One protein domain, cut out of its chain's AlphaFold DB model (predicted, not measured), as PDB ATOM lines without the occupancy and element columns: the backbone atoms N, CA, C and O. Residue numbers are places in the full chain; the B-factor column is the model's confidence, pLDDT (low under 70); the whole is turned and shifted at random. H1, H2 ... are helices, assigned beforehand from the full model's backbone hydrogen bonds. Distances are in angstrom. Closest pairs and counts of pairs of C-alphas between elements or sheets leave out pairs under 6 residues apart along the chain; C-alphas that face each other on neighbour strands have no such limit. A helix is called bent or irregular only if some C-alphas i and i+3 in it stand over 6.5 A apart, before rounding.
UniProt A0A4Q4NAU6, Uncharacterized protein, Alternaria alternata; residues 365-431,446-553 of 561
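This is residues 365 to 431 and 446 to 553 of the 561 residues of an uncharacterized protein of Alternaria alternata (UniProt A0A4Q4NAU6). Two groups of crossed helices lie on either side of the short helix H1, which sits in the middle: H2, H3, H4 and H9 on one side, with H9 packed across H3, and H5, H6 and H7 on the other. Residues 446 to 468, with no named element, run along the outside. The printed part has 175 residues with nine named helices, H1 to H9 in order, and no named strand; the class is all helix, though helices hold under half, 82 residues. The whole is compact, with a radius of gyration of the C-alphas of 15.9 A and spans of 42 by 39 by 33 A.

H1, residues 375 to 381, touches H2, residues 389 to 398, at a steep tilt of 57 degrees, opposite ways; the closest C-alphas, of Ala 375 and Ile 395, are 6.1 A apart. H1 also touches the hub H3, residues 401 to 412, at a steep tilt of 43 degrees, with the C-alphas of Thr 380 and Ala 411 closest at 6.1 A. H3, with residue 401 alone, only just touches H4, residues 424 to 430, with 3 pairs of C-alphas within 8 A, the closest Pro 401 and His 426 at 6.1 A; the two form a helical hairpin. H5, residues 469 to 472, touches residues 491 to 496 alone of H6, residues 487 to 499; the C-alphas of Tyr 470 and Ala 495 are closest at 5.4 A. H1 and H6 are close but not clearly touching, their closest C-alphas, of Glu 377 and Thr 489, 6.7 A apart. H6, with residues 487 to 491 alone, touches H7, residues 506 to 516, at a steep tilt of 66 degrees, closest at the C-alphas of Cys 491 and Ala 513, 6.3 A. H8, residues 532 to 535, only just touches H2, with 3 pairs of C-alphas within 8 A, the closest Arg 394 and Val 533 at 6.3 A. H9, residues 540 to 553, touches H3 at a steep tilt of 67 degrees, only just short of perpendicular; the C-alphas of Phe 407 and Ile 546 are closest at 6.0 A. In H1, H3, H4 and H9 every O i to N i+4 pair is within hydrogen-bond range, against 4 of 6 in H2, 8 of 9 in H6 and 5 of 7 in H7; H5 and H8 are too short for such a pair.

H1 begins at C-alpha 375 (40.744, -26.517, 34.056). From first to last C-alpha H3 measures 16.8 A, H6 15.8 A, H7 15.1 A and H9 19.9 A. H6 is only just irregular, C-alphas 496 and 499 being 6.6 A apart; H7 is irregular, with 7.9 A from C-alpha 507 to 510. H9 ends at C-alpha 553 (32.982, -43.625, 19.720).

The C-alphas farthest apart, of Gly 431 and Gly 517, are 44.0 A apart. Residues 432 to 445 are not printed, and C-alphas 431 and 446 are 24.9 A apart across the cut. The links H3 to H4, H5 to H6 and H7 to H8 are long. The mean pLDDT of the printed part is 84.3; 38 residues are under 70, among them 421 to 431, 446 to 462 and 529 to 535.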
ATOM      1  N   ASP A 365      27.490 -23.654  43.254       89.94
ATOM      2  CA  ASP A 365      28.446 -22.569  43.398       89.94
ATOM      3  C   ASP A 365      29.892 -23.083  43.272       89.94
ATOM      4  O   ASP A 365      30.381 -23.767  44.177       89.94
ATOM      5  N   PRO A 366      30.618 -22.767  42.183       88.38
ATOM      6  CA  PRO A 366      32.009 -23.179  42.052       88.38
ATOM      7  C   PRO A 366      32.927 -22.489  43.078       88.38
ATOM      8  O   PRO A 366      33.992 -23.024  43.371       88.38
ATOM      9  N   THR A 367      32.523 -21.349  43.664       85.31
ATOM     10  CA  THR A 367      33.321 -20.607  44.665       85.31
ATOM     11  C   THR A 367      33.532 -21.380  45.957       85.31
ATOM     12  O   THR A 367      34.488 -21.120  46.683       85.31
ATOM     13  N   LEU A 368      32.652 -22.340  46.245       90.50
ATOM     14  CA  LEU A 368      32.730 -23.159  47.447       90.50
ATOM     15  C   LEU A 368      33.878 -24.172  47.380       90.50
ATOM     16  O   LEU A 368      34.226 -24.756  48.403       90.50
ATOM     17  N   ILE A 369      34.498 -24.363  46.208       92.25
ATOM     18  CA  ILE A 369      35.730 -25.138  46.084       92.25
ATOM     19  C   ILE A 369      36.895 -24.291  46.610       92.25
ATOM     20  O   ILE A 369      37.541 -23.550  45.876       92.25
ATOM     21  N   ASN A 370      37.172 -24.413  47.907       89.25
ATOM     22  CA  ASN A 370      38.216 -23.667  48.616       89.25
ATOM     23  C   ASN A 370      39.613 -24.314  48.514       89.25
ATOM     24  O   ASN A 370      40.394 -24.284  49.467       89.25
ATOM     25  N   CYS A 371      39.942 -24.894  47.359       90.75
ATOM     26  CA  CYS A 371      41.256 -25.453  47.052       90.75
ATOM     27  C   CYS A 371      41.684 -25.104  45.619       90.75
ATOM     28  O   CYS A 371      40.867 -24.684  44.801       90.75
ATOM     29  N   VAL A 372      42.970 -25.286  45.304       89.75
ATOM     30  CA  VAL A 372      43.478 -25.122  43.932       89.75
ATOM     31  C   VAL A 372      42.807 -26.152  43.021       89.75
ATOM     32  O   VAL A 372      42.739 -27.330  43.376       89.75
ATOM     33  N   THR A 373      42.311 -25.700  41.865       90.62
ATOM     34  CA  THR A 373      41.686 -26.550  40.842       90.62
ATOM     35  C   THR A 373      42.270 -26.300  39.462       90.62
ATOM     36  O   THR A 373      42.586 -25.156  39.116       90.62
ATOM     37  N   THR A 374      42.361 -27.351  38.649       91.62
ATOM     38  CA  THR A 374      42.746 -27.254  37.227       91.62
ATOM     39  C   THR A 374      41.537 -27.018  36.323       91.62
ATOM     40  O   THR A 374      40.389 -27.282  36.697       91.62
ATOM     41  N   ALA A 375      41.777 -26.564  35.090       91.50
ATOM     42  CA  ALA A 375      40.744 -26.517  34.056       91.50
ATOM     43  C   ALA A 375      40.099 -27.899  33.836       91.50
ATOM     44  O   ALA A 375      38.873 -27.991  33.744       91.50
ATOM     45  N   GLN A 376      40.890 -28.979  33.828       93.94
ATOM     46  CA  GLN A 376      40.376 -30.343  33.654       93.94
ATOM     47  C   GLN A 376      39.467 -30.786  34.802       93.94
ATOM     48  O   GLN A 376      38.421 -31.384  34.548       93.94
ATOM     49  N   GLU A 377      39.804 -30.471  36.055       95.19
ATOM     50  CA  GLU A 377      38.937 -30.765  37.202       95.19
ATOM     51  C   GLU A 377      37.594 -30.057  37.091       95.19
ATOM     52  O   GLU A 377      36.537 -30.670  37.257       95.19
ATOM     53  N   MET A 378      37.627 -28.773  36.751       93.25
ATOM     54  CA  MET A 378      36.418 -27.972  36.620       93.25
ATOM     55  C   MET A 378      35.548 -28.453  35.455       93.25
ATOM     56  O   MET A 378      34.337 -28.596  35.614       93.25
ATOM     57  N   LEU A 379      36.146 -28.783  34.308       93.06
ATOM     58  CA  LEU A 379      35.440 -29.359  33.161       93.06
ATOM     59  C   LEU A 379      34.873 -30.758  33.462       93.06
ATOM     60  O   LEU A 379      33.782 -31.094  32.998       93.06
ATOM     61  N   THR A 380      35.573 -31.559  34.269       95.50
ATOM     62  CA  THR A 380      35.135 -32.910  34.654       95.50
ATOM     63  C   THR A 380      33.954 -32.855  35.620       95.50
ATOM     64  O   THR A 380      32.901 -33.457  35.372       95.50
ATOM     65  N   PHE A 381      34.113 -32.136  36.732       96.19
ATOM     66  CA  PHE A 381      33.164 -32.162  37.843       96.19
ATOM     67  C   PHE A 381      32.061 -31.117  37.708       96.19
ATOM     68  O   PHE A 381      30.937 -31.379  38.120       96.19
ATOM     69  N   LEU A 382      32.331 -29.971  37.083       93.38
ATOM     70  CA  LEU A 382      31.398 -28.851  36.947       93.38
ATOM     71  C   LEU A 382      31.237 -28.408  35.477       93.38
ATOM     72  O   LEU A 382      31.378 -27.222  35.164       93.38
ATOM     73  N   PRO A 383      30.856 -29.317  34.557       90.25
ATOM     74  CA  PRO A 383      30.829 -29.047  33.113       90.25
ATOM     75  C   PRO A 383      29.890 -27.898  32.710       90.25
ATOM     76  O   PRO A 383      30.054 -27.279  31.660       90.25
ATOM     77  N   TYR A 384      28.891 -27.588  33.542       85.12
ATOM     78  CA  TYR A 384      27.944 -26.502  33.296       85.12
ATOM     79  C   TYR A 384      28.333 -25.162  33.919       85.12
ATOM     80  O   TYR A 384      27.684 -24.161  33.616       85.12
ATOM     81  N   GLN A 385      29.375 -25.132  34.751       80.38
ATOM     82  CA  GLN A 385      29.891 -23.903  35.357       80.38
ATOM     83  C   GLN A 385      30.894 -23.178  34.462       80.38
ATOM     84  O   GLN A 385      31.423 -22.147  34.858       80.38
ATOM     85  N   THR A 386      31.103 -23.639  33.226       63.88
ATOM     86  CA  THR A 386      31.885 -22.919  32.205       63.88
ATOM     87  C   THR A 386      31.310 -21.539  31.872       63.88
ATOM     88  O   THR A 386      31.968 -20.738  31.226       63.88
ATOM     89  N   VAL A 387      30.101 -21.219  32.341       64.19
ATOM     90  CA  VAL A 387      29.527 -19.866  32.302       64.19
ATOM     91  C   VAL A 387      30.157 -18.898  33.316       64.19
ATOM     92  O   VAL A 387      29.997 -17.688  33.165       64.19
ATOM     93  N   ASN A 388      30.860 -19.399  34.339       70.81
ATOM     94  CA  ASN A 388      31.611 -18.577  35.282       70.81
ATOM     95  C   ASN A 388      32.785 -17.918  34.551       70.81
ATOM     96  O   ASN A 388      33.605 -18.604  33.949       70.81
ATOM     97  N   TYR A 389      32.874 -16.591  34.624       69.38
ATOM     98  CA  TYR A 389      33.857 -15.829  33.858       69.38
ATOM     99  C   TYR A 389      35.312 -16.143  34.180       69.38
ATOM    100  O   TYR A 389      36.137 -16.075  33.277       69.38
ATOM    101  N   GLU A 390      35.634 -16.481  35.422       71.50
ATOM    102  CA  GLU A 390      37.013 -16.774  35.819       71.50
ATOM    103  C   GLU A 390      37.447 -18.127  35.264       71.50
ATOM    104  O   GLU A 390      38.506 -18.250  34.648       71.50
ATOM    105  N   LEU A 391      36.579 -19.132  35.406       76.19
ATOM    106  CA  LEU A 391      36.796 -20.441  34.807       76.19
ATOM    107  C   LEU A 391      36.847 -20.343  33.276       76.19
ATOM    108  O   LEU A 391      37.723 -20.920  32.638       76.19
ATOM    109  N   TRP A 392      35.932 -19.574  32.695       77.38
ATOM    110  CA  TRP A 392      35.878 -19.309  31.265       77.38
ATOM    111  C   TRP A 392      37.161 -18.657  30.743       77.38
ATOM    112  O   TRP A 392      37.725 -19.114  29.751       77.38
ATOM    113  N   ASP A 393      37.646 -17.608  31.414       78.44
ATOM    114  CA  ASP A 393      38.864 -16.894  31.025       78.44
ATOM    115  C   ASP A 393      40.115 -17.770  31.135       78.44
ATOM    116  O   ASP A 393      41.053 -17.569  30.363       78.44
ATOM    117  N   ARG A 394      40.140 -18.735  32.062       79.62
ATOM    118  CA  ARG A 394      41.200 -19.751  32.134       79.62
ATOM    119  C   ARG A 394      41.113 -20.722  30.962       79.62
ATOM    120  O   ARG A 394      42.083 -20.867  30.226       79.62
ATOM    121  N   ILE A 395      39.942 -21.321  30.740       85.50
ATOM    122  CA  ILE A 395      39.744 -22.333  29.694       85.50
ATOM    123  C   ILE A 395      40.015 -21.743  28.303       85.50
ATOM    124  O   ILE A 395      40.807 -22.305  27.553       85.50
ATOM    125  N   ARG A 396      39.442 -20.580  27.960       84.81
ATOM    126  CA  ARG A 396      39.545 -20.005  26.601       84.81
ATOM    127  C   ARG A 396      40.959 -19.600  26.179       84.81
ATOM    128  O   ARG A 396      41.184 -19.329  25.006       84.81
ATOM    129  N   LYS A 397      41.892 -19.456  27.128       84.56
ATOM    130  CA  LYS A 397      43.292 -19.118  26.823       84.56
ATOM    131  C   LYS A 397      44.049 -20.303  26.236       84.56
ATOM    132  O   LYS A 397      44.960 -20.081  25.445       84.56
ATOM    133  N   SER A 398      43.665 -21.519  26.618       84.44
ATOM    134  CA  SER A 398      44.440 -22.725  26.321       84.44
ATOM    135  C   SER A 398      43.628 -23.852  25.684       84.44
ATOM    136  O   SER A 398      44.214 -24.845  25.269       84.44
ATOM    137  N   TRP A 399      42.305 -23.708  25.599       90.50
ATOM    138  CA  TRP A 399      41.400 -24.701  25.032       90.50
ATOM    139  C   TRP A 399      40.479 -24.062  23.999       90.50
ATOM    140  O   TRP A 399      39.808 -23.061  24.265       90.50
ATOM    141  N   SER A 400      40.374 -24.701  22.843       88.69
ATOM    142  CA  SER A 400      39.339 -24.414  21.859       88.69
ATOM    143  C   SER A 400      37.981 -24.995  22.288       88.69
ATOM    144  O   SER A 400      37.921 -26.000  23.005       88.69
ATOM    145  N   PRO A 401      36.855 -24.440  21.799       86.94
ATOM    146  CA  PRO A 401      35.523 -25.000  22.044       86.94
ATOM    147  C   PRO A 401      35.374 -26.479  21.692       86.94
ATOM    148  O   PRO A 401      34.685 -27.217  22.401       86.94
ATOM    149  N   LYS A 402      36.046 -26.906  20.619       87.19
ATOM    150  CA  LYS A 402      36.089 -28.299  20.180       87.19
ATOM    151  C   LYS A 402      36.808 -29.179  21.200       87.19
ATOM    152  O   LYS A 402      36.262 -30.194  21.609       87.19
ATOM    153  N   GLU A 403      37.998 -28.789  21.649       91.44
ATOM    154  CA  GLU A 403      38.766 -29.589  22.616       91.44
ATOM    155  C   GLU A 403      38.021 -29.735  23.940       91.44
ATOM    156  O   GLU A 403      38.009 -30.815  24.525       91.44
ATOM    157  N   VAL A 404      37.321 -28.685  24.382       91.00
ATOM    158  CA  VAL A 404      36.448 -28.769  25.557       91.00
ATOM    159  C   VAL A 404      35.302 -29.760  25.327       91.00
ATOM    160  O   VAL A 404      34.991 -30.555  26.216       91.00
ATOM    161  N   ALA A 405      34.684 -29.743  24.141       88.88
ATOM    162  CA  ALA A 405      33.630 -30.685  23.766       88.88
ATOM    163  C   ALA A 405      34.094 -32.135  23.807       88.88
ATOM    164  O   ALA A 405      33.467 -32.982  24.454       88.88
ATOM    165  N   ASP A 406      35.204 -32.402  23.128       91.25
ATOM    166  CA  ASP A 406      35.762 -33.737  23.033       91.25
ATOM    167  C   ASP A 406      36.210 -34.211  24.422       91.25
ATOM    168  O   ASP A 406      35.918 -35.346  24.802       91.25
ATOM    169  N   PHE A 407      36.817 -33.329  25.230       93.94
ATOM    170  CA  PHE A 407      37.221 -33.647  26.597       93.94
ATOM    171  C   PHE A 407      36.032 -34.000  27.484       93.94
ATOM    172  O   PHE A 407      36.074 -35.014  28.174       93.94
ATOM    173  N   MET A 408      34.944 -33.225  27.468       92.81
ATOM    174  CA  MET A 408      33.766 -33.565  28.271       92.81
ATOM    175  C   MET A 408      33.121 -34.877  27.814       92.81
ATOM    176  O   MET A 408      32.658 -35.659  28.651       92.81
ATOM    177  N   SER A 409      33.126 -35.148  26.504       93.00
ATOM    178  CA  SER A 409      32.712 -36.449  25.976       93.00
ATOM    179  C   SER A 409      33.614 -37.567  26.496       93.00
ATOM    180  O   SER A 409      33.100 -38.601  26.915       93.00
ATOM    181  N   TYR A 410      34.936 -37.376  26.490       95.62
ATOM    182  CA  TYR A 410      35.936 -38.310  27.020       95.62
ATOM    183  C   TYR A 410      35.758 -38.556  28.521       95.62
ATOM    184  O   TYR A 410      35.575 -39.700  28.933       95.62
ATOM    185  N   ALA A 411      35.721 -37.506  29.339       96.38
ATOM    186  CA  ALA A 411      35.616 -37.591  30.795       96.38
ATOM    187  C   ALA A 411      34.378 -38.381  31.254       96.38
ATOM    188  O   ALA A 411      34.432 -39.120  32.240       96.38
ATOM    189  N   ARG A 412      33.259 -38.251  30.528       94.56
ATOM    190  CA  ARG A 412      31.951 -38.823  30.898       94.56
ATOM    191  C   ARG A 412      31.465 -39.958  29.995       94.56
ATOM    192  O   ARG A 412      30.352 -40.436  30.183       94.56
ATOM    193  N   GLN A 413      32.272 -40.370  29.015       94.38
ATOM    194  CA  GLN A 413      31.919 -41.366  27.994       94.38
ATOM    195  C   GLN A 413      30.530 -41.149  27.369       94.38
ATOM    196  O   GLN A 413      29.721 -42.075  27.246       94.38
ATOM    197  N   LEU A 414      30.247 -39.905  26.972       91.75
ATOM    198  CA  LEU A 414      28.978 -39.559  26.327       91.75
ATOM    199  C   LEU A 414      28.807 -40.384  25.041       91.75
ATOM    200  O   LEU A 414      29.749 -40.542  24.264       91.75
ATOM    201  N   GLN A 415      27.617 -40.942  24.827       91.31
ATOM    202  CA  GLN A 415      27.321 -41.782  23.660       91.31
ATOM    203  C   GLN A 415      26.797 -40.933  22.506       91.31
ATOM    204  O   GLN A 415      27.119 -41.168  21.341       91.31
ATOM    205  N   SER A 416      26.023 -39.901  22.830       87.88
ATOM    206  CA  SER A 416      25.462 -38.987  21.852       87.88
ATOM    207  C   SER A 416      26.340 -37.739  21.701       87.88
ATOM    208  O   SER A 416      26.471 -36.967  22.655       87.88
ATOM    209  N   PRO A 417      26.854 -37.439  20.489       79.06
ATOM    210  CA  PRO A 417      27.554 -36.178  20.214       79.06
ATOM    211  C   PRO A 417      26.689 -34.952  20.550       79.06
ATOM    212  O   PRO A 417      27.176 -33.899  20.966       79.06
ATOM    213  N   ARG A 418      25.362 -35.095  20.413       78.75
ATOM    214  CA  ARG A 418      24.377 -34.046  20.714       78.75
ATOM    215  C   ARG A 418      24.266 -33.720  22.199       78.75
ATOM    216  O   ARG A 418      23.803 -32.628  22.515       78.75
ATOM    217  N   SER A 419      24.725 -34.601  23.092       77.94
ATOM    218  CA  SER A 419      24.798 -34.310  24.527       77.94
ATOM    219  C   SER A 419      25.654 -33.073  24.827       77.94
ATOM    220  O   SER A 419      25.443 -32.438  25.861       77.94
ATOM    221  N   TYR A 420      26.576 -32.715  23.923       70.00
ATOM    222  CA  TYR A 420      27.443 -31.547  24.068       70.00
ATOM    223  C   TYR A 420      27.349 -30.528  22.917       70.00
ATOM    224  O   TYR A 420      27.542 -29.340  23.154       70.00
ATOM    225  N   HIS A 421      27.003 -30.940  21.692       53.19
ATOM    226  CA  HIS A 421      27.238 -30.184  20.442       53.19
ATOM    227  C   HIS A 421      26.732 -28.730  20.332       53.19
ATOM    228  O   HIS A 421      27.048 -28.050  19.361       53.19
ATOM    229  N   ARG A 422      25.948 -28.229  21.289       55.41
ATOM    230  CA  ARG A 422      25.473 -26.840  21.317       55.41
ATOM    231  C   ARG A 422      25.430 -26.290  22.738       55.41
ATOM    232  O   ARG A 422      24.441 -25.719  23.192       55.41
ATOM    233  N   THR A 423      26.483 -26.545  23.508       53.66
ATOM    234  CA  THR A 423      26.607 -25.947  24.836       53.66
ATOM    235  C   THR A 423      26.646 -24.429  24.735       53.66
ATOM    236  O   THR A 423      27.269 -23.880  23.828       53.66
ATOM    237  N   ALA A 424      26.101 -23.774  25.760       59.34
ATOM    238  CA  ALA A 424      26.346 -22.365  26.060       59.34
ATOM    239  C   ALA A 424      27.834 -21.977  25.942       59.34
ATOM    240  O   ALA A 424      28.114 -20.827  25.668       59.34
ATOM    241  N   PHE A 425      28.771 -22.931  26.070       63.62
ATOM    242  CA  PHE A 425      30.191 -22.743  25.771       63.62
ATOM    243  C   PHE A 425      30.447 -22.113  24.391       63.62
ATOM    244  O   PHE A 425      31.104 -21.089  24.339       63.62
ATOM    245  N   HIS A 426      29.921 -22.672  23.291       67.50
ATOM    246  CA  HIS A 426      30.162 -22.136  21.939       67.50
ATOM    247  C   HIS A 426      29.561 -20.732  21.793       67.50
ATOM    248  O   HIS A 426      30.228 -19.805  21.353       67.50
ATOM    249  N   HIS A 427      28.326 -20.550  22.269       67.31
ATOM    250  CA  HIS A 427      27.649 -19.255  22.220       67.31
ATOM    251  C   HIS A 427      28.359 -18.181  23.068       67.31
ATOM    252  O   HIS A 427      28.511 -17.041  22.637       67.31
ATOM    253  N   ASN A 428      28.872 -18.559  24.242       64.12
ATOM    254  CA  ASN A 428      29.666 -17.685  25.107       64.12
ATOM    255  C   ASN A 428      31.080 -17.443  24.565       64.12
ATOM    256  O   ASN A 428      31.681 -16.424  24.905       64.12
ATOM    257  N   HIS A 429      31.608 -18.365  23.754       67.50
ATOM    258  CA  HIS A 429      32.904 -18.214  23.103       67.50
ATOM    259  C   HIS A 429      32.881 -17.116  22.054       67.50
ATOM    260  O   HIS A 429      33.755 -16.253  22.057       67.50
ATOM    261  N   ASP A 430      31.853 -17.123  21.213       67.44
ATOM    262  CA  ASP A 430      31.770 -16.214  20.072       67.44
ATOM    263  C   ASP A 430      31.117 -14.873  20.442       67.44
ATOM    264  O   ASP A 430      31.437 -13.837  19.861       67.44
ATOM    265  N   GLY A 431      30.220 -14.862  21.434       63.06
ATOM    266  CA  GLY A 431      29.429 -13.685  21.805       63.06
ATOM    267  C   GLY A 431      30.114 -12.687  22.743       63.06
ATOM    268  O   GLY A 431      29.543 -11.630  23.021       63.06
ATOM    269  N   PRO A 446      40.269 -16.978  43.237       39.72
ATOM    270  CA  PRO A 446      39.951 -16.067  44.302       39.72
ATOM    271  C   PRO A 446      39.093 -16.895  45.236       39.72
ATOM    272  O   PRO A 446      38.113 -17.501  44.804       39.72
ATOM    273  N   SER A 447      39.447 -16.914  46.518       41.84
ATOM    274  CA  SER A 447      38.586 -17.466  47.566       41.84
ATOM    275  C   SER A 447      37.154 -16.893  47.500       41.84
ATOM    276  O   SER A 447      36.294 -17.336  48.247       41.84
ATOM    277  N   ASN A 448      36.911 -15.921  46.610       37.62
ATOM    278  CA  ASN A 448      35.647 -15.377  46.173       37.62
ATOM    279  C   ASN A 448      35.608 -15.283  44.625       37.62
ATOM    280  O   ASN A 448      35.819 -14.179  44.110       37.62
ATOM    281  N   MET A 449      35.354 -16.364  43.861       46.34
ATOM    282  CA  MET A 449      35.002 -16.161  42.437       46.34
ATOM    283  C   MET A 449      33.815 -15.199  42.404       46.34
ATOM    284  O   MET A 449      32.788 -15.421  43.055       46.34
ATOM    285  N   SER A 450      33.955 -14.069  41.725       43.25
ATOM    286  CA  SER A 450      32.933 -13.037  41.832       43.25
ATOM    287  C   SER A 450      31.668 -13.501  41.109       43.25
ATOM    288  O   SER A 450      31.652 -13.665  39.890       43.25
ATOM    289  N   THR A 451      30.554 -13.620  41.836       45.50
ATOM    290  CA  THR A 451      29.205 -13.864  41.285       45.50
ATOM    291  C   THR A 451      28.728 -12.771  40.312       45.50
ATOM    292  O   THR A 451      27.629 -12.875  39.762       45.50
ATOM    293  N   ARG A 452      29.539 -11.730  40.053       40.56
ATOM    294  CA  ARG A 452      29.280 -10.647  39.086       40.56
ATOM    295  C   ARG A 452      29.163 -11.102  37.633       40.56
ATOM    296  O   ARG A 452      28.835 -10.282  36.781       40.56
ATOM    297  N   GLY A 453      29.388 -12.380  37.342       44.31
ATOM    298  CA  GLY A 453      29.427 -12.903  35.986       44.31
ATOM    299  C   GLY A 453      28.242 -13.713  35.495       44.31
ATOM    300  O   GLY A 453      28.431 -14.709  34.808       44.31
ATOM    301  N   LYS A 454      27.020 -13.327  35.851       44.22
ATOM    302  CA  LYS A 454      25.812 -14.053  35.450       44.22
ATOM    303  C   LYS A 454      25.460 -13.748  33.982       44.22
ATOM    304  O   LYS A 454      24.787 -12.765  33.696       44.22
ATOM    305  N   THR A 455      25.952 -14.569  33.051       42.66
ATOM    306  CA  THR A 455      25.679 -14.462  31.598       42.66
ATOM    307  C   THR A 455      24.270 -14.863  31.202       42.66
ATOM    308  O   THR A 455      23.769 -14.426  30.173       42.66
ATOM    309  N   ASP A 456      23.603 -15.661  32.022       46.06
ATOM    310  CA  ASP A 456      22.251 -16.107  31.747       46.06
ATOM    311  C   ASP A 456      21.308 -15.290  32.633       46.06
ATOM    312  O   ASP A 456      21.226 -15.541  33.834       46.06
ATOM    313  N   LYS A 457      20.636 -14.268  32.080       43.88
ATOM    314  CA  LYS A 457      19.716 -13.391  32.838       43.88
ATOM    315  C   LYS A 457      18.674 -14.190  33.638       43.88
ATOM    316  O   LYS A 457      18.215 -13.712  34.665       43.88
ATOM    317  N   GLN A 458      18.343 -15.417  33.219       44.97
ATOM    318  CA  GLN A 458      17.440 -16.316  33.949       44.97
ATOM    319  C   GLN A 458      18.123 -17.163  35.039       44.97
ATOM    320  O   GLN A 458      17.469 -17.564  36.003       44.97
ATOM    321  N   ALA A 459      19.420 -17.464  34.909       46.28
ATOM    322  CA  ALA A 459      20.197 -18.111  35.972       46.28
ATOM    323  C   ALA A 459      20.767 -17.090  36.969       46.28
ATOM    324  O   ALA A 459      21.075 -17.449  38.103       46.28
ATOM    325  N   ALA A 460      20.859 -15.823  36.560       50.59
ATOM    326  CA  ALA A 460      21.354 -14.718  37.357       50.59
ATOM    327  C   ALA A 460      20.596 -14.550  38.674       50.59
ATOM    328  O   ALA A 460      21.195 -14.207  39.686       50.59
ATOM    329  N   ASP A 461      19.308 -14.858  38.697       58.66
ATOM    330  CA  ASP A 461      18.498 -14.690  39.902       58.66
ATOM    331  C   ASP A 461      18.374 -15.973  40.727       58.66
ATOM    332  O   ASP A 461      17.811 -15.957  41.822       58.66
ATOM    333  N   ARG A 462      18.914 -17.100  40.244       69.00
ATOM    334  CA  ARG A 462      18.862 -18.345  41.011       69.00
ATOM    335  C   ARG A 462      19.913 -18.307  42.123       69.00
ATOM    336  O   ARG A 462      21.069 -17.974  41.847       69.00
ATOM    337  N   PRO A 463      19.540 -18.652  43.368       81.50
ATOM    338  CA  PRO A 463      20.515 -18.787  44.436       81.50
ATOM    339  C   PRO A 463      21.507 -19.887  44.055       81.50
ATOM    340  O   PRO A 463      21.106 -20.979  43.641       81.50
ATOM    341  N   LEU A 464      22.799 -19.571  44.154       88.50
ATOM    342  CA  LEU A 464      23.834 -20.589  44.065       88.50
ATOM    343  C   LEU A 464      23.848 -21.389  45.373       88.50
ATOM    344  O   LEU A 464      23.492 -20.859  46.428       88.50
ATOM    345  N   HIS A 465      24.204 -22.666  45.300       91.94
ATOM    346  CA  HIS A 465      24.161 -23.572  46.446       91.94
ATOM    347  C   HIS A 465      25.346 -24.540  46.438       91.94
ATOM    348  O   HIS A 465      26.019 -24.726  45.424       91.94
ATOM    349  N   ASP A 466      25.595 -25.149  47.591       96.31
ATOM    350  CA  ASP A 466      26.597 -26.200  47.757       96.31
ATOM    351  C   ASP A 466      26.170 -27.504  47.059       96.31
ATOM    352  O   ASP A 466      25.030 -27.655  46.618       96.31
ATOM    353  N   TYR A 467      27.065 -28.481  46.974       97.81
ATOM    354  CA  TYR A 467      26.761 -29.798  46.422       97.81
ATOM    355  C   TYR A 467      27.535 -30.889  47.162       97.81
ATOM    356  O   TYR A 467      28.459 -30.617  47.922       97.81
ATOM    357  N   PHE A 468      27.156 -32.147  46.957       98.31
ATOM    358  CA  PHE A 468      27.820 -33.271  47.614       98.31
ATOM    359  C   PHE A 468      29.038 -33.738  46.818       98.31
ATOM    360  O   PHE A 468      28.934 -34.047  45.626       98.31
ATOM    361  N   LEU A 469      30.171 -33.873  47.503       97.50
ATOM    362  CA  LEU A 469      31.449 -34.295  46.934       97.50
ATOM    363  C   LEU A 469      31.352 -35.684  46.281       97.50
ATOM    364  O   LEU A 469      31.812 -35.878  45.159       97.50
ATOM    365  N   TYR A 470      30.675 -36.635  46.934       98.31
ATOM    366  CA  TYR A 470      30.427 -37.971  46.379       98.31
ATOM    367  C   TYR A 470      29.717 -37.906  45.020       98.31
ATOM    368  O   TYR A 470      30.094 -38.597  44.071       98.31
ATOM    369  N   HIS A 471      28.705 -37.044  44.909       97.88
ATOM    370  CA  HIS A 471      27.868 -36.923  43.718       97.88
ATOM    371  C   HIS A 471      28.512 -36.101  42.594       97.88
ATOM    372  O   HIS A 471      28.039 -36.175  41.461       97.88
ATOM    373  N   LEU A 472      29.605 -35.366  42.845       97.31
ATOM    374  CA  LEU A 472      30.373 -34.708  41.778       97.31
ATOM    375  C   LEU A 472      30.925 -35.709  40.755       97.31
ATOM    376  O   LEU A 472      30.975 -35.417  39.561       97.31
ATOM    377  N   GLY A 473      31.316 -36.899  41.218       97.00
ATOM    378  CA  GLY A 473      31.829 -37.961  40.352       97.00
ATOM    379  C   GLY A 473      30.746 -38.790  39.659       97.00
ATOM    380  O   GLY A 473      31.079 -39.776  39.005       97.00
ATOM    381  N   ASP A 474      29.457 -38.453  39.794       95.81
ATOM    382  CA  ASP A 474      28.408 -39.180  39.080       95.81
ATOM    383  C   ASP A 474      28.623 -39.040  37.562       95.81
ATOM    384  O   ASP A 474      28.760 -37.937  37.020       95.81
ATOM    385  N   GLY A 475      28.659 -40.183  36.866       94.44
ATOM    386  CA  GLY A 475      28.878 -40.260  35.416       94.44
ATOM    387  C   GLY A 475      30.266 -39.837  34.947       94.44
ATOM    388  O   GLY A 475      30.442 -39.640  33.751       94.44
ATOM    389  N   VAL A 476      31.225 -39.657  35.856       97.06
ATOM    390  CA  VAL A 476      32.635 -39.472  35.501       97.06
ATOM    391  C   VAL A 476      33.261 -40.852  35.353       97.06
ATOM    392  O   VAL A 476      33.150 -41.683  36.254       97.06
ATOM    393  N   VAL A 477      33.892 -41.096  34.208       96.94
ATOM    394  CA  VAL A 477      34.579 -42.357  33.908       96.94
ATOM    395  C   VAL A 477      36.086 -42.142  33.863       96.94
ATOM    396  O   VAL A 477      36.827 -42.865  34.524       96.94
ATOM    397  N   ASN A 478      36.530 -41.113  33.143       97.69
ATOM    398  CA  ASN A 478      37.938 -40.756  33.043       97.69
ATOM    399  C   ASN A 478      38.199 -39.531  33.924       97.69
ATOM    400  O   ASN A 478      37.830 -38.410  33.577       97.69
ATOM    401  N   TYR A 479      38.794 -39.771  35.091       97.81
ATOM    402  CA  TYR A 479      39.194 -38.718  36.023       97.81
ATOM    403  C   TYR A 479      40.478 -38.021  35.545       97.81
ATOM    404  O   TYR A 479      41.281 -38.664  34.862       97.81
ATOM    405  N   PRO A 480      40.713 -36.752  35.935       96.88
ATOM    406  CA  PRO A 480      42.015 -36.111  35.771       96.88
ATOM    407  C   PRO A 480      43.133 -36.949  36.408       96.88
ATOM    408  O   PRO A 480      42.899 -37.683  37.373       96.88
ATOM    409  N   THR A 481      44.351 -36.840  35.876       95.75
ATOM    410  CA  THR A 481      45.528 -37.607  36.328       95.75
ATOM    411  C   THR A 481      46.789 -36.746  36.349       95.75
ATOM    412  O   THR A 481      46.869 -35.760  35.621       95.75
ATOM    413  N   GLY A 482      47.805 -37.144  37.123       94.25
ATOM    414  CA  GLY A 482      49.072 -36.408  37.220       94.25
ATOM    415  C   GLY A 482      48.859 -34.987  37.743       94.25
ATOM    416  O   GLY A 482      48.032 -34.782  38.630       94.25
ATOM    417  N   ARG A 483      49.535 -33.996  37.145       92.69
ATOM    418  CA  ARG A 483      49.403 -32.574  37.525       92.69
ATOM    419  C   ARG A 483      47.988 -32.016  37.345       92.69
ATOM    420  O   ARG A 483      47.620 -31.060  38.016       92.69
ATOM    421  N   ASP A 484      47.170 -32.617  36.483       93.31
ATOM    422  CA  ASP A 484      45.782 -32.190  36.298       93.31
ATOM    423  C   ASP A 484      44.858 -32.653  37.436       93.31
ATOM    424  O   ASP A 484      43.778 -32.088  37.611       93.31
ATOM    425  N   ALA A 485      45.271 -33.654  38.222       95.81
ATOM    426  CA  ALA A 485      44.561 -34.121  39.406       95.81
ATOM    427  C   ALA A 485      45.056 -33.373  40.649       95.81
ATOM    428  O   ALA A 485      46.093 -33.711  41.216       95.81
ATOM    429  N   GLN A 486      44.298 -32.374  41.099       95.44
ATOM    430  CA  GLN A 486      44.562 -31.688  42.362       95.44
ATOM    431  C   GLN A 486      43.650 -32.239  43.462       95.44
ATOM    432  O   GLN A 486      43.072 -33.327  43.362       95.44
ATOM    433  N   LEU A 487      43.564 -31.506  44.574       96.81
ATOM    434  CA  LEU A 487      42.897 -31.961  45.787       96.81
ATOM    435  C   LEU A 487      41.435 -32.356  45.537       96.81
ATOM    436  O   LEU A 487      40.953 -33.312  46.146       96.81
ATOM    437  N   LEU A 488      40.746 -31.667  44.619       97.75
ATOM    438  CA  LEU A 488      39.360 -31.966  44.277       97.75
ATOM    439  C   LEU A 488      39.208 -33.390  43.731       97.75
ATOM    440  O   LEU A 488      38.367 -34.144  44.227       97.75
ATOM    441  N   THR A 489      40.049 -33.786  42.776       98.31
ATOM    442  CA  THR A 489      40.037 -35.134  42.190       98.31
ATOM    443  C   THR A 489      40.246 -36.209  43.247       98.31
ATOM    444  O   THR A 489      39.437 -37.136  43.343       98.31
ATOM    445  N   TYR A 490      41.283 -36.068  44.080       98.38
ATOM    446  CA  TYR A 490      41.591 -37.050  45.123       98.38
ATOM    447  C   TYR A 490      40.467 -37.163  46.155       98.38
ATOM    448  O   TYR A 490      40.082 -38.270  46.534       98.38
ATOM    449  N   CYS A 491      39.885 -36.039  46.571       98.50
ATOM    450  CA  CYS A 491      38.768 -36.018  47.508       98.50
ATOM    451  C   CYS A 491      37.510 -36.682  46.930       98.50
ATOM    452  O   CYS A 491      36.895 -37.505  47.613       98.50
ATOM    453  N   VAL A 492      37.147 -36.392  45.673       98.50
ATOM    454  CA  VAL A 492      36.004 -37.036  44.998       98.50
ATOM    455  C   VAL A 492      36.237 -38.540  44.850       98.50
ATOM    456  O   VAL A 492      35.343 -39.332  45.160       98.50
ATOM    457  N   GLN A 493      37.427 -38.958  44.413       98.38
ATOM    458  CA  GLN A 493      37.762 -40.377  44.274       98.38
ATOM    459  C   GLN A 493      37.746 -41.099  45.622       98.38
ATOM    460  O   GLN A 493      37.153 -42.171  45.724       98.38
ATOM    461  N   HIS A 494      38.325 -40.511  46.670       98.50
ATOM    462  CA  HIS A 494      38.311 -41.096  48.009       98.50
ATOM    463  C   HIS A 494      36.884 -41.213  48.557       98.50
ATOM    464  O   HIS A 494      36.500 -42.274  49.050       98.50
ATOM    465  N   ALA A 495      36.071 -40.155  48.422       98.31
ATOM    466  CA  ALA A 495      34.662 -40.173  48.815       98.31
ATOM    467  C   ALA A 495      33.882 -41.295  48.124       98.31
ATOM    468  O   ALA A 495      33.083 -41.970  48.765       98.31
ATOM    469  N   ARG A 496      34.130 -41.538  46.834       97.56
ATOM    470  CA  ARG A 496      33.388 -42.542  46.060       97.56
ATOM    471  C   ARG A 496      33.890 -43.967  46.225       97.56
ATOM    472  O   ARG A 496      33.068 -44.874  46.284       97.56
ATOM    473  N   ASN A 497      35.203 -44.151  46.260       97.75
ATOM    474  CA  ASN A 497      35.829 -45.463  46.102       97.75
ATOM    475  C   ASN A 497      36.366 -46.036  47.417       97.75
ATOM    476  O   ASN A 497      36.658 -47.226  47.466       97.75
ATOM    477  N   VAL A 498      36.535 -45.204  48.451       97.94
ATOM    478  CA  VAL A 498      37.154 -45.612  49.721       97.94
ATOM    479  C   VAL A 498      36.194 -45.430  50.890       97.94
ATOM    480  O   VAL A 498      35.839 -46.407  51.542       97.94
ATOM    481  N   SER A 499      35.761 -44.198  51.174       97.88
ATOM    482  CA  SER A 499      34.918 -43.931  52.350       97.88
ATOM    483  C   SER A 499      33.432 -44.179  52.102       97.88
ATOM    484  O   SER A 499      32.697 -44.431  53.054       97.88
ATOM    485  N   HIS A 500      32.985 -44.074  50.845       97.56
ATOM    486  CA  HIS A 500      31.569 -44.008  50.476       97.56
ATOM    487  C   HIS A 500      30.792 -42.926  51.251       97.56
ATOM    488  O   HIS A 500      29.578 -43.037  51.433       97.56
ATOM    489  N   ASP A 501      31.481 -41.873  51.711       97.69
ATOM    490  CA  ASP A 501      30.852 -40.791  52.460       97.69
ATOM    491  C   ASP A 501      30.070 -39.886  51.508       97.69
ATOM    492  O   ASP A 501      30.619 -39.041  50.796       97.69
ATOM    493  N   MET A 502      28.755 -40.087  51.493       97.56
ATOM    494  CA  MET A 502      27.849 -39.325  50.648       97.56
ATOM    495  C   MET A 502      27.494 -37.955  51.239       97.56
ATOM    496  O   MET A 502      26.824 -37.182  50.561       97.56
ATOM    497  N   ASN A 503      27.868 -37.643  52.483       97.94
ATOM    498  CA  ASN A 503      27.381 -36.456  53.198       97.94
ATOM    499  C   ASN A 503      28.301 -35.240  53.078       97.94
ATOM    500  O   ASN A 503      27.863 -34.125  53.353       97.94
ATOM    501  N   VAL A 504      29.546 -35.451  52.654       98.00
ATOM    502  CA  VAL A 504      30.550 -34.391  52.525       98.00
ATOM    503  C   VAL A 504      30.130 -33.396  51.459       98.00
ATOM    504  O   VAL A 504      29.835 -33.775  50.318       98.00
ATOM    505  N   ARG A 505      30.144 -32.117  51.819       98.00
ATOM    506  CA  ARG A 505      29.844 -31.019  50.899       98.00
ATOM    507  C   ARG A 505      31.104 -30.489  50.219       98.00
ATOM    508  O   ARG A 505      32.214 -30.712  50.698       98.00
ATOM    509  N   ILE A 506      30.948 -29.769  49.108       96.88
ATOM    510  CA  ILE A 506      32.083 -29.156  48.403       96.88
ATOM    511  C   ILE A 506      32.793 -28.149  49.310       96.88
ATOM    512  O   ILE A 506      34.019 -28.172  49.390       96.88
ATOM    513  N   SER A 507      32.041 -27.326  50.046       96.75
ATOM    514  CA  SER A 507      32.611 -26.340  50.981       96.75
ATOM    515  C   SER A 507      33.480 -26.951  52.093       96.75
ATOM    516  O   SER A 507      34.328 -26.275  52.683       96.75
ATOM    517  N   GLU A 508      33.310 -28.245  52.363       97.75
ATOM    518  CA  GLU A 508      34.004 -28.990  53.416       97.75
ATOM    519  C   GLU A 508      35.254 -29.721  52.901       97.75
ATOM    520  O   GLU A 508      35.896 -30.451  53.659       97.75
ATOM    521  N   ILE A 509      35.635 -29.540  51.631       97.50
ATOM    522  CA  ILE A 509      36.645 -30.376  50.970       97.50
ATOM    523  C   ILE A 509      38.015 -30.370  51.660       97.50
ATOM    524  O   ILE A 509      38.613 -31.431  51.832       97.50
ATOM    525  N   VAL A 510      38.496 -29.215  52.129       97.12
ATOM    526  CA  VAL A 510      39.779 -29.118  52.854       97.12
ATOM    527  C   VAL A 510      39.710 -29.819  54.216       97.12
ATOM    528  O   VAL A 510      40.657 -30.497  54.625       97.12
ATOM    529  N   GLN A 511      38.576 -29.706  54.916       98.12
ATOM    530  CA  GLN A 511      38.371 -30.388  56.199       98.12
ATOM    531  C   GLN A 511      38.307 -31.902  56.002       98.12
ATOM    532  O   GLN A 511      38.899 -32.658  56.773       98.12
ATOM    533  N   TYR A 512      37.623 -32.341  54.947       98.44
ATOM    534  CA  TYR A 512      37.541 -33.739  54.556       98.44
ATOM    535  C   TYR A 512      38.916 -34.310  54.189       98.44
ATOM    536  O   TYR A 512      39.303 -35.352  54.717       98.44
ATOM    537  N   ALA A 513      39.694 -33.595  53.371       98.31
ATOM    538  CA  ALA A 513      41.059 -33.981  53.029       98.31
ATOM    539  C   ALA A 513      41.930 -34.160  54.277       98.31
ATOM    540  O   ALA A 513      42.566 -35.196  54.451       98.31
ATOM    541  N   THR A 514      41.883 -33.182  55.186       98.12
ATOM    542  CA  THR A 514      42.635 -33.209  56.447       98.12
ATOM    543  C   THR A 514      42.234 -34.404  57.312       98.12
ATOM    544  O   THR A 514      43.096 -35.120  57.815       98.12
ATOM    545  N   ARG A 515      40.926 -34.663  57.451       98.50
ATOM    546  CA  ARG A 515      40.384 -35.785  58.235       98.50
ATOM    547  C   ARG A 515      40.865 -37.143  57.725       98.50
ATOM    548  O   ARG A 515      41.098 -38.038  58.531       98.50
ATOM    549  N   HIS A 516      40.990 -37.295  56.410       98.31
ATOM    550  CA  HIS A 516      41.361 -38.556  55.768       98.31
ATOM    551  C   HIS A 516      42.839 -38.632  55.356       98.31
ATOM    552  O   HIS A 516      43.240 -39.616  54.741       98.31
ATOM    553  N   GLY A 517      43.654 -37.625  55.689       98.00
ATOM    554  CA  GLY A 517      45.067 -37.581  55.304       98.00
ATOM    555  C   GLY A 517      45.286 -37.550  53.787       98.00
ATOM    556  O   GLY A 517      46.295 -38.058  53.306       98.00
ATOM    557  N   ILE A 518      44.336 -36.992  53.031       98.38
ATOM    558  CA  ILE A 518      44.413 -36.889  51.571       98.38
ATOM    559  C   ILE A 518      45.296 -35.694  51.221       98.38
ATOM    560  O   ILE A 518      44.999 -34.559  51.595       98.38
ATOM    561  N   THR A 519      46.365 -35.943  50.474       97.38
ATOM    562  CA  THR A 519      47.283 -34.914  49.982       97.38
ATOM    563  C   THR A 519      47.550 -35.111  48.494       97.38
ATOM    564  O   THR A 519      47.489 -36.227  47.982       97.38
ATOM    565  N   VAL A 520      47.829 -34.012  47.789       96.19
ATOM    566  CA  VAL A 520      48.292 -34.064  46.395       96.19
ATOM    567  C   VAL A 520      49.784 -34.419  46.407       96.19
ATOM    568  O   VAL A 520      50.532 -33.801  47.175       96.19
ATOM    569  N   PRO A 521      50.249 -35.387  45.595       96.25
ATOM    570  CA  PRO A 521      51.670 -35.691  45.480       96.25
ATOM    571  C   PRO A 521      52.484 -34.439  45.140       96.25
ATOM    572  O   PRO A 521      52.097 -33.652  44.284       96.25
ATOM    573  N   ALA A 522      53.646 -34.264  45.772       93.62
ATOM    574  CA  ALA A 522      54.458 -33.057  45.590       93.62
ATOM    575  C   ALA A 522      54.901 -32.821  44.133       93.62
ATOM    576  O   ALA A 522      55.093 -31.678  43.733       93.62
ATOM    577  N   ALA A 523      55.045 -33.891  43.342       93.00
ATOM    578  CA  ALA A 523      55.358 -33.807  41.914       93.00
ATOM    579  C   ALA A 523      54.178 -33.293  41.064       93.00
ATOM    580  O   ALA A 523      54.396 -32.715  40.001       93.00
ATOM    581  N   ASP A 524      52.949 -33.489  41.547       92.38
ATOM    582  CA  ASP A 524      51.715 -33.120  40.856       92.38
ATOM    583  C   ASP A 524      51.131 -31.796  41.355       92.38
ATOM    584  O   ASP A 524      50.335 -31.173  40.657       92.38
ATOM    585  N   LEU A 525      51.528 -31.347  42.549       91.31
ATOM    586  CA  LEU A 525      51.002 -30.145  43.182       91.31
ATOM    587  C   LEU A 525      51.260 -28.902  42.322       91.31
ATOM    588  O   LEU A 525      52.404 -28.536  42.041       91.31
ATOM    589  N   ILE A 526      50.177 -28.219  41.961       87.12
ATOM    590  CA  ILE A 526      50.243 -26.891  41.354       87.12
ATOM    591  C   ILE A 526      50.473 -25.887  42.474       87.12
ATOM    592  O   ILE A 526      49.684 -25.799  43.420       87.12
ATOM    593  N   GLN A 527      51.572 -25.137  42.395       82.56
ATOM    594  CA  GLN A 527      51.841 -24.119  43.398       82.56
ATOM    595  C   GLN A 527      50.871 -22.947  43.187       82.56
ATOM    596  O   GLN A 527      50.780 -22.437  42.068       82.56
ATOM    597  N   PRO A 528      50.181 -22.478  44.239       71.94
ATOM    598  CA  PRO A 528      49.231 -21.364  44.130       71.94
ATOM    599  C   PRO A 528      49.889 -20.086  43.557       71.94
ATOM    600  O   PRO A 528      49.295 -19.294  42.823       71.94
ATOM    601  N   ASP A 529      51.180 -19.929  43.841       69.19
ATOM    602  CA  ASP A 529      51.977 -18.760  43.473       69.19
ATOM    603  C   ASP A 529      52.547 -18.859  42.046       69.19
ATOM    604  O   ASP A 529      53.029 -17.870  41.489       69.19
ATOM    605  N   THR A 530      52.501 -20.050  41.439       63.72
ATOM    606  CA  THR A 530      52.902 -20.248  40.045       63.72
ATOM    607  C   THR A 530      51.772 -19.881  39.094       63.72
ATOM    608  O   THR A 530      50.599 -19.836  39.453       63.72
ATOM    609  N   ASN A 531      52.133 -19.546  37.858       61.25
ATOM    610  CA  ASN A 531      51.199 -19.041  36.863       61.25
ATOM    611  C   ASN A 531      50.265 -20.178  36.395       61.25
ATOM    612  O   ASN A 531      50.530 -20.802  35.371       61.25
ATOM    613  N   VAL A 532      49.183 -20.439  37.145       65.44
ATOM    614  CA  VAL A 532      48.180 -21.508  36.917       65.44
ATOM    615  C   VAL A 532      47.703 -21.566  35.459       65.44
ATOM    616  O   VAL A 532      47.439 -22.635  34.922       65.44
ATOM    617  N   VAL A 533      47.682 -20.418  34.774       63.22
ATOM    618  CA  VAL A 533      47.339 -20.296  33.348       63.22
ATOM    619  C   VAL A 533      48.239 -21.143  32.437       63.22
ATOM    620  O   VAL A 533      47.760 -21.687  31.448       63.22
ATOM    621  N   VAL A 534      49.535 -21.258  32.742       59.88
ATOM    622  CA  VAL A 534      50.469 -22.072  31.944       59.88
ATOM    623  C   VAL A 534      50.138 -23.555  32.094       59.88
ATOM    624  O   VAL A 534      50.193 -24.303  31.121       59.88
ATOM    625  N   GLU A 535      49.746 -23.962  33.297       68.38
ATOM    626  CA  GLU A 535      49.521 -25.364  33.654       68.38
ATOM    627  C   GLU A 535      48.142 -25.877  33.226       68.38
ATOM    628  O   GLU A 535      47.972 -27.074  33.049       68.38
ATOM    629  N   ASP A 536      47.196 -24.980  32.941       82.38
ATOM    630  CA  ASP A 536      45.894 -25.325  32.357       82.38
ATOM    631  C   ASP A 536      45.963 -25.676  30.857       82.38
ATOM    632  O   ASP A 536      44.931 -25.978  30.254       82.38
ATOM    633  N   THR A 537      47.143 -25.624  30.227       88.81
ATOM    634  CA  THR A 537      47.298 -25.948  28.802       88.81
ATOM    635  C   THR A 537      47.419 -27.459  28.602       88.81
ATOM    636  O   THR A 537      48.407 -28.050  29.044       88.81
ATOM    637  N   PRO A 538      46.455 -28.108  27.920       90.94
ATOM    638  CA  PRO A 538      46.498 -29.545  27.717       90.94
ATOM    639  C   PRO A 538      47.664 -29.903  26.793       90.94
ATOM    640  O   PRO A 538      47.938 -29.223  25.803       90.94
ATOM    641  N   SER A 539      48.362 -30.996  27.102       92.94
ATOM    642  CA  SER A 539      49.425 -31.482  26.219       92.94
ATOM    643  C   SER A 539      48.850 -31.971  24.885       92.94
ATOM    644  O   SER A 539      47.772 -32.566  24.847       92.94
ATOM    645  N   GLN A 540      49.597 -31.804  23.788       94.00
ATOM    646  CA  GLN A 540      49.151 -32.273  22.470       94.00
ATOM    647  C   GLN A 540      48.849 -33.781  22.464       94.00
ATOM    648  O   GLN A 540      47.841 -34.208  21.917       94.00
ATOM    649  N   ALA A 541      49.673 -34.589  23.139       95.06
ATOM    650  CA  ALA A 541      49.453 -36.032  23.243       95.06
ATOM    651  C   ALA A 541      48.128 -36.380  23.948       95.06
ATOM    652  O   ALA A 541      47.473 -37.372  23.608       95.06
ATOM    653  N   PHE A 542      47.720 -35.566  24.923       95.44
ATOM    654  CA  PHE A 542      46.438 -35.721  25.597       95.44
ATOM    655  C   PHE A 542      45.271 -35.337  24.683       95.44
ATOM    656  O   PHE A 542      44.317 -36.105  24.562       95.44
ATOM    657  N   LEU A 543      45.384 -34.217  23.963       95.06
ATOM    658  CA  LEU A 543      44.397 -33.805  22.962       95.06
ATOM    659  C   LEU A 543      44.217 -34.863  21.860       95.06
ATOM    660  O   LEU A 543      43.088 -35.218  21.533       95.06
ATOM    661  N   ASP A 544      45.310 -35.444  21.362       95.25
ATOM    662  CA  ASP A 544      45.276 -36.525  20.368       95.25
ATOM    663  C   ASP A 544      44.591 -37.792  20.908       95.25
ATOM    664  O   ASP A 544      43.967 -38.548  20.158       95.25
ATOM    665  N   THR A 545      44.716 -38.049  22.213       96.38
ATOM    666  CA  THR A 545      44.049 -39.176  22.884       96.38
ATOM    667  C   THR A 545      42.543 -38.948  22.952       96.38
ATOM    668  O   THR A 545      41.772 -39.845  22.609       96.38
ATOM    669  N   ILE A 546      42.131 -37.741  23.336       95.38
ATOM    670  CA  ILE A 546      40.727 -37.335  23.417       95.38
ATOM    671  C   ILE A 546      40.065 -37.352  22.033       95.38
ATOM    672  O   ILE A 546      38.985 -37.922  21.883       95.38
ATOM    673  N   ASP A 547      40.714 -36.781  21.012       92.88
ATOM    674  CA  ASP A 547      40.181 -36.755  19.644       92.88
ATOM    675  C   ASP A 547      40.031 -38.178  19.091       92.88
ATOM    676  O   ASP A 547      38.984 -38.533  18.549       92.88
ATOM    677  N   ARG A 548      41.026 -39.048  19.310       94.31
ATOM    678  CA  ARG A 548      40.944 -40.458  18.906       94.31
ATOM    679  C   ARG A 548      39.791 -41.183  19.587       94.31
ATOM    680  O   ARG A 548      39.081 -41.939  18.926       94.31
ATOM    681  N   ASP A 549      39.605 -40.979  20.886       94.62
ATOM    682  CA  ASP A 549      38.506 -41.593  21.627       94.62
ATOM    683  C   ASP A 549      37.136 -41.097  21.132       94.62
ATOM    684  O   ASP A 549      36.224 -41.899  20.915       94.62
ATOM    685  N   PHE A 550      37.016 -39.799  20.845       91.06
ATOM    686  CA  PHE A 550      35.823 -39.218  20.234       91.06
ATOM    687  C   PHE A 550      35.527 -39.834  18.856       91.06
ATOM    688  O   PHE A 550      34.405 -40.280  18.600       91.06
ATOM    689  N   VAL A 551      36.534 -39.914  17.979       90.81
ATOM    690  CA  VAL A 551      36.416 -40.514  16.639       90.81
ATOM    691  C   VAL A 551      35.999 -41.977  16.730       90.81
ATOM    692  O   VAL A 551      35.097 -42.404  16.007       90.81
ATOM    693  N   ASN A 552      36.616 -42.737  17.634       92.88
ATOM    694  CA  ASN A 552      36.308 -44.148  17.830       92.88
ATOM    695  C   ASN A 552      34.865 -44.362  18.303       92.88
ATOM    696  O   ASN A 552      34.212 -45.297  17.844       92.88
ATOM    697  N   ARG A 553      34.350 -43.500  19.191       91.06
ATOM    698  CA  ARG A 553      32.982 -43.625  19.720       91.06
ATOM    699  C   ARG A 553      31.908 -43.160  18.747       91.06
ATOM    700  O   ARG A 553      30.846 -43.772  18.680       91.06
TER     701      ARG A 553